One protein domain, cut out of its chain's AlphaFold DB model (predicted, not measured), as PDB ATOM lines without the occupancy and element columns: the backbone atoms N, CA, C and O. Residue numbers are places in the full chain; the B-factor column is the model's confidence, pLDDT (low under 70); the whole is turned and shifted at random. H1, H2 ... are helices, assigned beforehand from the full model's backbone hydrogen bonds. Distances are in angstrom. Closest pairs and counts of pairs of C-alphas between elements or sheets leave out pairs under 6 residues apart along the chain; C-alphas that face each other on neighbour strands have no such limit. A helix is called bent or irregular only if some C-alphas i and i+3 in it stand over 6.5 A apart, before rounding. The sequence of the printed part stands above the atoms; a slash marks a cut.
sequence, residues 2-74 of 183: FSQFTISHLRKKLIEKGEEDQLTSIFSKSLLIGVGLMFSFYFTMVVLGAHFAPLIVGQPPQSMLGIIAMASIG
ATOM      1  N   PHE A   2     249.733 233.838 172.280       54.19
ATOM      2  CA  PHE A   2     248.925 232.738 172.835       54.19
ATOM      3  C   PHE A   2     248.193 231.906 171.779       54.19
ATOM      4  O   PHE A   2     248.256 230.695 171.849       54.19
ATOM      5  N   SER A   3     247.604 232.507 170.740       52.56
ATOM      6  CA  SER A   3     247.004 231.731 169.638       52.56
ATOM      7  C   SER A   3     248.019 230.797 168.954       52.56
ATOM      8  O   SER A   3     247.744 229.617 168.821       52.56
ATOM      9  N   GLN A   4     249.224 231.272 168.616       56.00
ATOM     10  CA  GLN A   4     250.302 230.440 168.047       56.00
ATOM     11  C   GLN A   4     250.767 229.331 169.010       56.00
ATOM     12  O   GLN A   4     250.969 228.188 168.595       56.00
ATOM     13  N   PHE A   5     250.889 229.649 170.302       56.66
ATOM     14  CA  PHE A   5     251.273 228.688 171.335       56.66
ATOM     15  C   PHE A   5     250.190 227.615 171.549       56.66
ATOM     16  O   PHE A   5     250.490 226.425 171.534       56.66
ATOM     17  N   THR A   6     248.925 228.019 171.652       55.91
ATOM     18  CA  THR A   6     247.757 227.140 171.785       55.91
ATOM     19  C   THR A   6     247.555 226.296 170.520       55.91
ATOM     20  O   THR A   6     247.341 225.095 170.629       55.91
ATOM     21  N   ILE A   7     247.728 226.857 169.315       57.12
ATOM     22  CA  ILE A   7     247.659 226.110 168.042       57.12
ATOM     23  C   ILE A   7     248.752 225.046 167.983       57.12
ATOM     24  O   ILE A   7     248.468 223.910 167.621       57.12
ATOM     25  N   SER A   8     249.981 225.369 168.384       57.47
ATOM     26  CA  SER A   8     251.089 224.408 168.370       57.47
ATOM     27  C   SER A   8     250.901 223.283 169.394       57.47
ATOM     28  O   SER A   8     251.226 222.128 169.110       57.47
ATOM     29  N   HIS A   9     250.349 223.599 170.570       58.31
ATOM     30  CA  HIS A   9     250.104 222.615 171.625       58.31
ATOM     31  C   HIS A   9     248.908 221.705 171.311       58.31
ATOM     32  O   HIS A   9     248.996 220.496 171.526       58.31
ATOM     33  N   LEU A  10     247.815 222.257 170.769       60.31
ATOM     34  CA  LEU A  10     246.666 221.449 170.359       60.31
ATOM     35  C   LEU A  10     246.940 220.661 169.075       60.31
ATOM     36  O   LEU A  10     246.549 219.501 169.017       60.31
ATOM     37  N   ARG A  11     247.670 221.215 168.096       62.78
ATOM     38  CA  ARG A  11     248.070 220.482 166.880       62.78
ATOM     39  C   ARG A  11     248.844 219.210 167.232       62.78
ATOM     40  O   ARG A  11     248.555 218.160 166.677       62.78
ATOM     41  N   LYS A  12     249.773 219.271 168.196       62.81
ATOM     42  CA  LYS A  12     250.485 218.072 168.677       62.81
ATOM     43  C   LYS A  12     249.546 217.025 169.280       62.81
ATOM     44  O   LYS A  12     249.694 215.855 168.963       62.81
ATOM     45  N   LYS A  13     248.577 217.437 170.104       62.56
ATOM     46  CA  LYS A  13     247.608 216.510 170.719       62.56
ATOM     47  C   LYS A  13     246.568 215.948 169.744       62.56
ATOM     48  O   LYS A  13     245.975 214.920 170.044       62.56
ATOM     49  N   LEU A  14     246.318 216.622 168.622       58.09
ATOM     50  CA  LEU A  14     245.283 216.234 167.662       58.09
ATOM     51  C   LEU A  14     245.802 215.432 166.477       58.09
ATOM     52  O   LEU A  14     245.109 214.514 166.051       58.09
ATOM     53  N   ILE A  15     247.038 215.678 166.027       58.03
ATOM     54  CA  ILE A  15     247.729 214.778 165.088       58.03
ATOM     55  C   ILE A  15     247.831 213.360 165.684       58.03
ATOM     56  O   ILE A  15     247.791 212.379 164.955       58.03
ATOM     57  N   GLU A  16     247.886 213.242 167.013       58.22
ATOM     58  CA  GLU A  16     247.896 211.961 167.731       58.22
ATOM     59  C   GLU A  16     246.513 211.275 167.803       58.22
ATOM     60  O   GLU A  16     246.437 210.095 168.134       58.22
ATOM     61  N   LYS A  17     245.415 211.994 167.507       57.44
ATOM     62  CA  LYS A  17     244.035 211.514 167.711       57.44
ATOM     63  C   LYS A  17     243.145 211.524 166.455       57.44
ATOM     64  O   LYS A  17     242.067 210.949 166.509       57.44
ATOM     65  N   GLY A  18     243.582 212.131 165.346       53.69
ATOM     66  CA  GLY A  18     242.907 212.051 164.039       53.69
ATOM     67  C   GLY A  18     241.538 212.744 163.957       53.69
ATOM     68  O   GLY A  18     240.666 212.264 163.246       53.69
ATOM     69  N   GLU A  19     241.324 213.838 164.697       59.00
ATOM     70  CA  GLU A  19     240.001 214.474 164.850       59.00
ATOM     71  C   GLU A  19     240.107 216.012 164.738       59.00
ATOM     72  O   GLU A  19     240.129 216.739 165.733       59.00
ATOM     73  N   GLU A  20     240.236 216.518 163.506       59.69
ATOM     74  CA  GLU A  20     240.454 217.944 163.184       59.69
ATOM     75  C   GLU A  20     239.266 218.851 163.602       59.69
ATOM     76  O   GLU A  20     239.468 220.001 164.010       59.69
ATOM     77  N   ASP A  21     238.032 218.328 163.614       59.19
ATOM     78  CA  ASP A  21     236.809 219.087 163.939       59.19
ATOM     79  C   ASP A  21     236.714 219.537 165.404       59.19
ATOM     80  O   ASP A  21     236.131 220.581 165.721       59.19
ATOM     81  N   GLN A  22     237.323 218.802 166.337       62.97
ATOM     82  CA  GLN A  22     237.288 219.189 167.751       62.97
ATOM     83  C   GLN A  22     238.195 220.382 168.061       62.97
ATOM     84  O   GLN A  22     237.961 221.102 169.037       62.97
ATOM     85  N   LEU A  23     239.188 220.656 167.213       63.06
ATOM     86  CA  LEU A  23     240.111 221.768 167.401       63.06
ATOM     87  C   LEU A  23     239.395 223.115 167.346       63.06
ATOM     88  O   LEU A  23     239.544 223.953 168.239       63.06
ATOM     89  N   THR A  24     238.594 223.308 166.301       64.94
ATOM     90  CA  THR A  24     237.869 224.556 166.048       64.94
ATOM     91  C   THR A  24     236.810 224.800 167.126       64.94
ATOM     92  O   THR A  24     236.666 225.925 167.613       64.94
ATOM     93  N   SER A  25     236.157 223.732 167.594       63.34
ATOM     94  CA  SER A  25     235.183 223.777 168.689       63.34
ATOM     95  C   SER A  25     235.822 224.173 170.027       63.34
ATOM     96  O   SER A  25     235.305 225.050 170.726       63.34
ATOM     97  N   ILE A  26     236.987 223.610 170.374       73.25
ATOM     98  CA  ILE A  26     237.708 223.957 171.612       73.25
ATOM     99  C   ILE A  26     238.214 225.407 171.568       73.25
ATOM    100  O   ILE A  26     238.071 226.138 172.553       73.25
ATOM    101  N   PHE A  27     238.750 225.854 170.428       69.75
ATOM    102  CA  PHE A  27     239.186 227.243 170.248       69.75
ATOM    103  C   PHE A  27     238.039 228.239 170.398       69.75
ATOM    104  O   PHE A  27     238.185 229.237 171.108       69.75
ATOM    105  N   SER A  28     236.898 227.949 169.773       73.69
ATOM    106  CA  SER A  28     235.703 228.787 169.864       73.69
ATOM    107  C   SER A  28     235.212 228.902 171.311       73.69
ATOM    108  O   SER A  28     235.003 230.007 171.816       73.69
ATOM    109  N   LYS A  29     235.141 227.775 172.036       77.50
ATOM    110  CA  LYS A  29     234.734 227.754 173.451       77.50
ATOM    111  C   LYS A  29     235.687 228.551 174.347       77.50
ATOM    112  O   LYS A  29     235.229 229.327 175.183       77.50
ATOM    113  N   SER A  30     237.001 228.395 174.166       78.75
ATOM    114  CA  SER A  30     238.002 229.118 174.963       78.75
ATOM    115  C   SER A  30     237.975 230.627 174.699       78.75
ATOM    116  O   SER A  30     238.049 231.412 175.650       78.75
ATOM    117  N   LEU A  31     237.810 231.040 173.439       81.12
ATOM    118  CA  LEU A  31     237.693 232.452 173.077       81.12
ATOM    119  C   LEU A  31     236.432 233.082 173.680       81.12
ATOM    120  O   LEU A  31     236.511 234.175 174.239       81.12
ATOM    121  N   LEU A  32     235.298 232.380 173.622       85.69
ATOM    122  CA  LEU A  32     234.028 232.864 174.164       85.69
ATOM    123  C   LEU A  32     234.116 233.134 175.675       85.69
ATOM    124  O   LEU A  32     233.652 234.170 176.148       85.69
ATOM    125  N   ILE A  33     234.773 232.241 176.422       89.69
ATOM    126  CA  ILE A  33     235.011 232.406 177.864       89.69
ATOM    127  C   ILE A  33     235.928 233.602 178.147       89.69
ATOM    128  O   ILE A  33     235.633 234.399 179.038       89.69
ATOM    129  N   GLY A  34     237.008 233.765 177.375       85.31
ATOM    130  CA  GLY A  34     237.925 234.899 177.528       85.31
ATOM    131  C   GLY A  34     237.248 236.247 177.266       85.31
ATOM    132  O   GLY A  34     237.386 237.174 178.066       85.31
ATOM    133  N   VAL A  35     236.469 236.343 176.185       86.56
ATOM    134  CA  VAL A  35     235.698 237.550 175.845       86.56
ATOM    135  C   VAL A  35     234.662 237.856 176.924       86.56
ATOM    136  O   VAL A  35     234.553 239.006 177.346       86.56
ATOM    137  N   GLY A  36     233.952 236.841 177.427       92.81
ATOM    138  CA  GLY A  36     232.975 237.007 178.505       92.81
ATOM    139  C   GLY A  36     233.592 237.549 179.799       92.81
ATOM    140  O   GLY A  36     233.048 238.480 180.397       92.81
ATOM    141  N   LEU A  37     234.757 237.028 180.206       91.31
ATOM    142  CA  LEU A  37     235.472 237.528 181.386       91.31
ATOM    143  C   LEU A  37     235.906 238.989 181.221       91.31
ATOM    144  O   LEU A  37     235.710 239.791 182.133       91.31
ATOM    145  N   MET A  38     236.471 239.341 180.062       88.25
ATOM    146  CA  MET A  38     236.882 240.719 179.782       88.25
ATOM    147  C   MET A  38     235.680 241.661 179.778       88.25
ATOM    148  O   MET A  38     235.728 242.711 180.412       88.25
ATOM    149  N   PHE A  39     234.586 241.271 179.125       93.75
ATOM    150  CA  PHE A  39     233.362 242.065 179.090       93.75
ATOM    151  C   PHE A  39     232.826 242.343 180.498       93.75
ATOM    152  O   PHE A  39     232.578 243.497 180.841       93.75
ATOM    153  N   SER A  40     232.725 241.309 181.337       93.88
ATOM    154  CA  SER A  40     232.296 241.449 182.734       93.88
ATOM    155  C   SER A  40     233.211 242.388 183.533       93.88
ATOM    156  O   SER A  40     232.733 243.257 184.268       93.88
ATOM    157  N   PHE A  41     234.529 242.280 183.339       91.38
ATOM    158  CA  PHE A  41     235.507 243.144 184.001       91.38
ATOM    159  C   PHE A  41     235.360 244.617 183.595       91.38
ATOM    160  O   PHE A  41     235.270 245.489 184.463       91.38
ATOM    161  N   TYR A  42     235.272 244.903 182.292       89.12
ATOM    162  CA  TYR A  42     235.067 246.265 181.794       89.12
ATOM    163  C   TYR A  42     233.730 246.842 182.256       89.12
ATOM    164  O   TYR A  42     233.683 247.982 182.713       89.12
ATOM    165  N   PHE A  43     232.656 246.053 182.199       93.81
ATOM    166  CA  PHE A  43     231.342 246.478 182.669       93.81
ATOM    167  C   PHE A  43     231.370 246.857 184.156       93.81
ATOM    168  O   PHE A  43     230.892 247.925 184.533       93.81
ATOM    169  N   THR A  44     232.010 246.031 184.987       90.62
ATOM    170  CA  THR A  44     232.175 246.297 186.424       90.62
ATOM    171  C   THR A  44     232.937 247.602 186.668       90.62
ATOM    172  O   THR A  44     232.488 248.437 187.452       90.62
ATOM    173  N   MET A  45     234.046 247.820 185.954       86.31
ATOM    174  CA  MET A  45     234.828 249.059 186.047       86.31
ATOM    175  C   MET A  45     234.017 250.298 185.650       86.31
ATOM    176  O   MET A  45     234.106 251.325 186.321       86.31
ATOM    177  N   VAL A  46     233.197 250.207 184.600       90.50
ATOM    178  CA  VAL A  46     232.335 251.317 184.159       90.50
ATOM    179  C   VAL A  46     231.266 251.639 185.204       90.50
ATOM    180  O   VAL A  46     231.071 252.809 185.527       90.50
ATOM    181  N   VAL A  47     230.607 250.626 185.778       90.62
ATOM    182  CA  VAL A  47     229.589 250.824 186.828       90.62
ATOM    183  C   VAL A  47     230.205 251.442 188.087       90.62
ATOM    184  O   VAL A  47     229.639 252.378 188.651       90.62
ATOM    185  N   LEU A  48     231.388 250.979 188.496       86.88
ATOM    186  CA  LEU A  48     232.150 251.566 189.601       86.88
ATOM    187  C   LEU A  48     232.519 253.027 189.315       86.88
ATOM    188  O   LEU A  48     232.281 253.898 190.149       86.88
ATOM    189  N   GLY A  49     233.045 253.309 188.123       86.69
ATOM    190  CA  GLY A  49     233.366 254.668 187.693       86.69
ATOM    191  C   GLY A  49     232.146 255.591 187.703       86.69
ATOM    192  O   GLY A  49     232.254 256.728 188.151       86.69
ATOM    193  N   ALA A  50     230.976 255.097 187.287       87.25
ATOM    194  CA  ALA A  50     229.726 255.853 187.320       87.25
ATOM    195  C   ALA A  50     229.233 256.116 188.754       87.25
ATOM    196  O   ALA A  50     228.819 257.230 189.066       87.25
ATOM    197  N   HIS A  51     229.314 255.121 189.642       85.69
ATOM    198  CA  HIS A  51     228.876 255.254 191.034       85.69
ATOM    199  C   HIS A  51     229.768 256.211 191.839       85.69
ATOM    200  O   HIS A  51     229.282 256.991 192.656       85.69
ATOM    201  N   PHE A  52     231.079 256.179 191.592       82.44
ATOM    202  CA  PHE A  52     232.046 257.043 192.271       82.44
ATOM    203  C   PHE A  52     232.351 258.338 191.512       82.44
ATOM    204  O   PHE A  52     233.094 259.157 192.042       82.44
ATOM    205  N   ALA A  53     231.734 258.578 190.347       77.12
ATOM    206  CA  ALA A  53     231.914 259.763 189.503       77.12
ATOM    207  C   ALA A  53     231.982 261.110 190.258       77.12
ATOM    208  O   ALA A  53     232.912 261.870 189.984       77.12
ATOM    209  N   PRO A  54     231.095 261.430 191.228       73.94
ATOM    210  CA  PRO A  54     231.169 262.705 191.949       73.94
ATOM    211  C   PRO A  54     232.386 262.826 192.885       73.94
ATOM    212  O   PRO A  54     232.790 263.938 193.207       73.94
ATOM    213  N   LEU A  55     232.991 261.709 193.303       68.81
ATOM    214  CA  LEU A  55     234.151 261.667 194.204       68.81
ATOM    215  C   LEU A  55     235.494 261.856 193.476       68.81
ATOM    216  O   LEU A  55     236.517 262.095 194.112       68.81
ATOM    217  N   ILE A  56     235.491 261.719 192.150       70.00
ATOM    218  CA  ILE A  56     236.688 261.711 191.296       70.00
ATOM    219  C   ILE A  56     236.825 262.987 190.451       70.00
ATOM    220  O   ILE A  56     237.814 263.150 189.733       70.00
ATOM    221  N   VAL A  57     235.860 263.910 190.546       68.94
ATOM    222  CA  VAL A  57     235.889 265.208 189.857       68.94
ATOM    223  C   VAL A  57     237.093 266.019 190.351       68.94
ATOM    224  O   VAL A  57     237.141 266.444 191.501       68.94
ATOM    225  N   GLY A  58     238.072 266.232 189.466       68.06
ATOM    226  CA  GLY A  58     239.273 267.033 189.729       68.06
ATOM    227  C   GLY A  58     240.525 266.250 190.146       68.06
ATOM    228  O   GLY A  58     241.564 266.866 190.373       68.06
ATOM    229  N   GLN A  59     240.470 264.915 190.228       74.06
ATOM    230  CA  GLN A  59     241.650 264.072 190.472       74.06
ATOM    231  C   GLN A  59     242.332 263.657 189.158       74.06
ATOM    232  O   GLN A  59     241.653 263.424 188.156       74.06
ATOM    233  N   PRO A  60     243.671 263.517 189.145       74.38
ATOM    234  CA  PRO A  60     244.374 263.054 187.963       74.38
ATOM    235  C   PRO A  60     244.008 261.588 187.650       74.38
ATOM    236  O   PRO A  60     243.868 260.773 188.568       74.38
ATOM    237  N   PRO A  61     243.910 261.218 186.359       73.62
ATOM    238  CA  PRO A  61     243.443 259.904 185.898       73.62
ATOM    239  C   PRO A  61     244.201 258.710 186.495       73.62
ATOM    240  O   PRO A  61     243.610 257.670 186.770       73.62
ATOM    241  N   GLN A  62     245.493 258.886 186.767       74.75
ATOM    242  CA  GLN A  62     246.359 257.885 187.399       74.75
ATOM    243  C   GLN A  62     245.905 257.463 188.810       74.75
ATOM    244  O   GLN A  62     246.092 256.312 189.200       74.75
ATOM    245  N   SER A  63     245.271 258.366 189.562       80.12
ATOM    246  CA  SER A  63     244.843 258.128 190.947       80.12
ATOM    247  C   SER A  63     243.412 257.607 191.046       80.12
ATOM    248  O   SER A  63     243.035 257.025 192.065       80.12
ATOM    249  N   MET A  64     242.606 257.809 189.997       84.31
ATOM    250  CA  MET A  64     241.168 257.520 190.002       84.31
ATOM    251  C   MET A  64     240.893 256.052 190.337       84.31
ATOM    252  O   MET A  64     240.089 255.763 191.218       84.31
ATOM    253  N   LEU A  65     241.612 255.120 189.702       81.75
ATOM    254  CA  LEU A  65     241.446 253.680 189.941       81.75
ATOM    255  C   LEU A  65     241.803 253.273 191.377       81.75
ATOM    256  O   LEU A  65     241.105 252.452 191.967       81.75
ATOM    257  N   GLY A  66     242.851 253.864 191.959       83.50
ATOM    258  CA  GLY A  66     243.245 253.594 193.345       83.50
ATOM    259  C   GLY A  66     242.203 254.085 194.353       83.50
ATOM    260  O   GLY A  66     241.881 253.379 195.306       83.50
ATOM    261  N   ILE A  67     241.621 255.264 194.108       82.62
ATOM    262  CA  ILE A  67     240.549 255.831 194.940       82.62
ATOM    263  C   ILE A  67     239.273 254.990 194.836       82.62
ATOM    264  O   ILE A  67     238.664 254.676 195.860       82.62
ATOM    265  N   ILE A  68     238.900 254.561 193.626       85.19
ATOM    266  CA  ILE A  68     237.753 253.667 193.410       85.19
ATOM    267  C   ILE A  68     237.974 252.325 194.125       85.19
ATOM    268  O   ILE A  68     237.059 251.823 194.778       85.19
ATOM    269  N   ALA A  69     239.184 251.755 194.058       83.94
ATOM    270  CA  ALA A  69     239.511 250.508 194.753       83.94
ATOM    271  C   ALA A  69     239.376 250.648 196.279       83.94
ATOM    272  O   ALA A  69     238.782 249.778 196.922       83.94
ATOM    273  N   MET A  70     239.850 251.765 196.844       82.75
ATOM    274  CA  MET A  70     239.667 252.089 198.264       82.75
ATOM    275  C   MET A  70     238.195 252.194 198.651       82.75
ATOM    276  O   MET A  70     237.777 251.607 199.652       82.75
ATOM    277  N   ALA A  71     237.409 252.911 197.850       81.44
ATOM    278  CA  ALA A  71     236.006 253.174 198.141       81.44
ATOM    279  C   ALA A  71     235.100 251.943 197.945       81.44
ATOM    280  O   ALA A  71     234.110 251.797 198.656       81.44
ATOM    281  N   SER A  72     235.430 251.047 197.009       80.06
ATOM    282  CA  SER A  72     234.584 249.896 196.672       80.06
ATOM    283  C   SER A  72     234.820 248.663 197.539       80.06
ATOM    284  O   SER A  72     233.871 247.935 197.818       80.06
ATOM    285  N   ILE A  73     236.075 248.363 197.878       73.62
ATOM    286  CA  ILE A  73     236.473 247.062 198.449       73.62
ATOM    287  C   ILE A  73     236.905 247.199 199.924       73.62
ATOM    288  O   ILE A  73     237.028 246.207 200.645       73.62
ATOM    289  N   GLY A  74     237.068 248.434 200.407       71.38
ATOM    290  CA  GLY A  74     237.483 248.734 201.772       71.38
ATOM    291  C   GLY A  74     238.999 248.640 201.978       71.38
ATOM    292  O   GLY A  74     239.757 248.103 201.162       71.38
TER     293      GLY A  74
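What this domain is: This is residues 2 to 74 of the 183 residues of a protein of Nitrosopumilus sp (UniProt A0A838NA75). One long helix, H2, makes the long axis of a thin rod; at its first end H1 folds back beside it without clearly touching it, and near its last end H3 crosses it at nearly a right angle. Between these two ends residues 32 to 44 of H2 stand free, and H1 and H3 are apart. The printed part has 73 residues with three named helices, in the order H1, H2, H3, and no named strand; the class is all helix. The whole is extended, with a radius of gyration of the C-alphas of 20.4 A, and its C-alphas span 60 by 20 by 18 A.

Where its parts are: Find C-alpha 2 at (248.925, 232.738, 172.835); here H1, residues 2 to 15, begins, and it runs 19.6 A from first to last C-alpha. After a tight link of 5 residues, look for C-alpha 21 at (236.809, 219.087, 163.939), where H2, residues 21 to 55, sets out for 52.3 A. Near residue 49 you will find a kink of 28 degrees in H2, and H2 is irregular at C-alphas 51 and 54, which are 7.8 A apart. Another tight link of 5 residues leads to H3, residues 61 to 73, which measures 19.3 A and ends with C-alpha 73 at (236.473, 247.062, 198.449). H3 is irregular, but only just: C-alphas 62 and 65 are 6.9 A apart.

How they stand to each other: Start with H1 and H2, which are close but not clearly touching; their closest C-alphas, those of Leu 10 and Leu 23, are 7.2 A apart. They run opposite ways at a shallow tilt of 25 degrees. Then go to residues 48 to 52, the part of H2 that touches H3; on H3 the touching part is residues 68 to 72. The closest C-alphas there are those of Phe 52 and Ile 68, 6.7 A apart, and the two helices stand about perpendicular, at 88 degrees. In the backbone, each O i to N i+4 pair of H1 is within hydrogen-bond range, while H2 has 28 of 31 and H3 has 7 of 9.

The domain as a whole: Look at Gly 18 and Gly 58, whose C-alphas are the two farthest apart, 60.8 A. The first and last printed C-alphas, those of Phe 2 and Gly 74, are 35.0 A apart. The printed part has no cut, and neither link between helices is long. In the B-factor column the mean pLDDT of the printed part is 74.4; it is under 70 at residues 2 to 25, 27, 55, and 57 to 58, and H1 has a mean of 58.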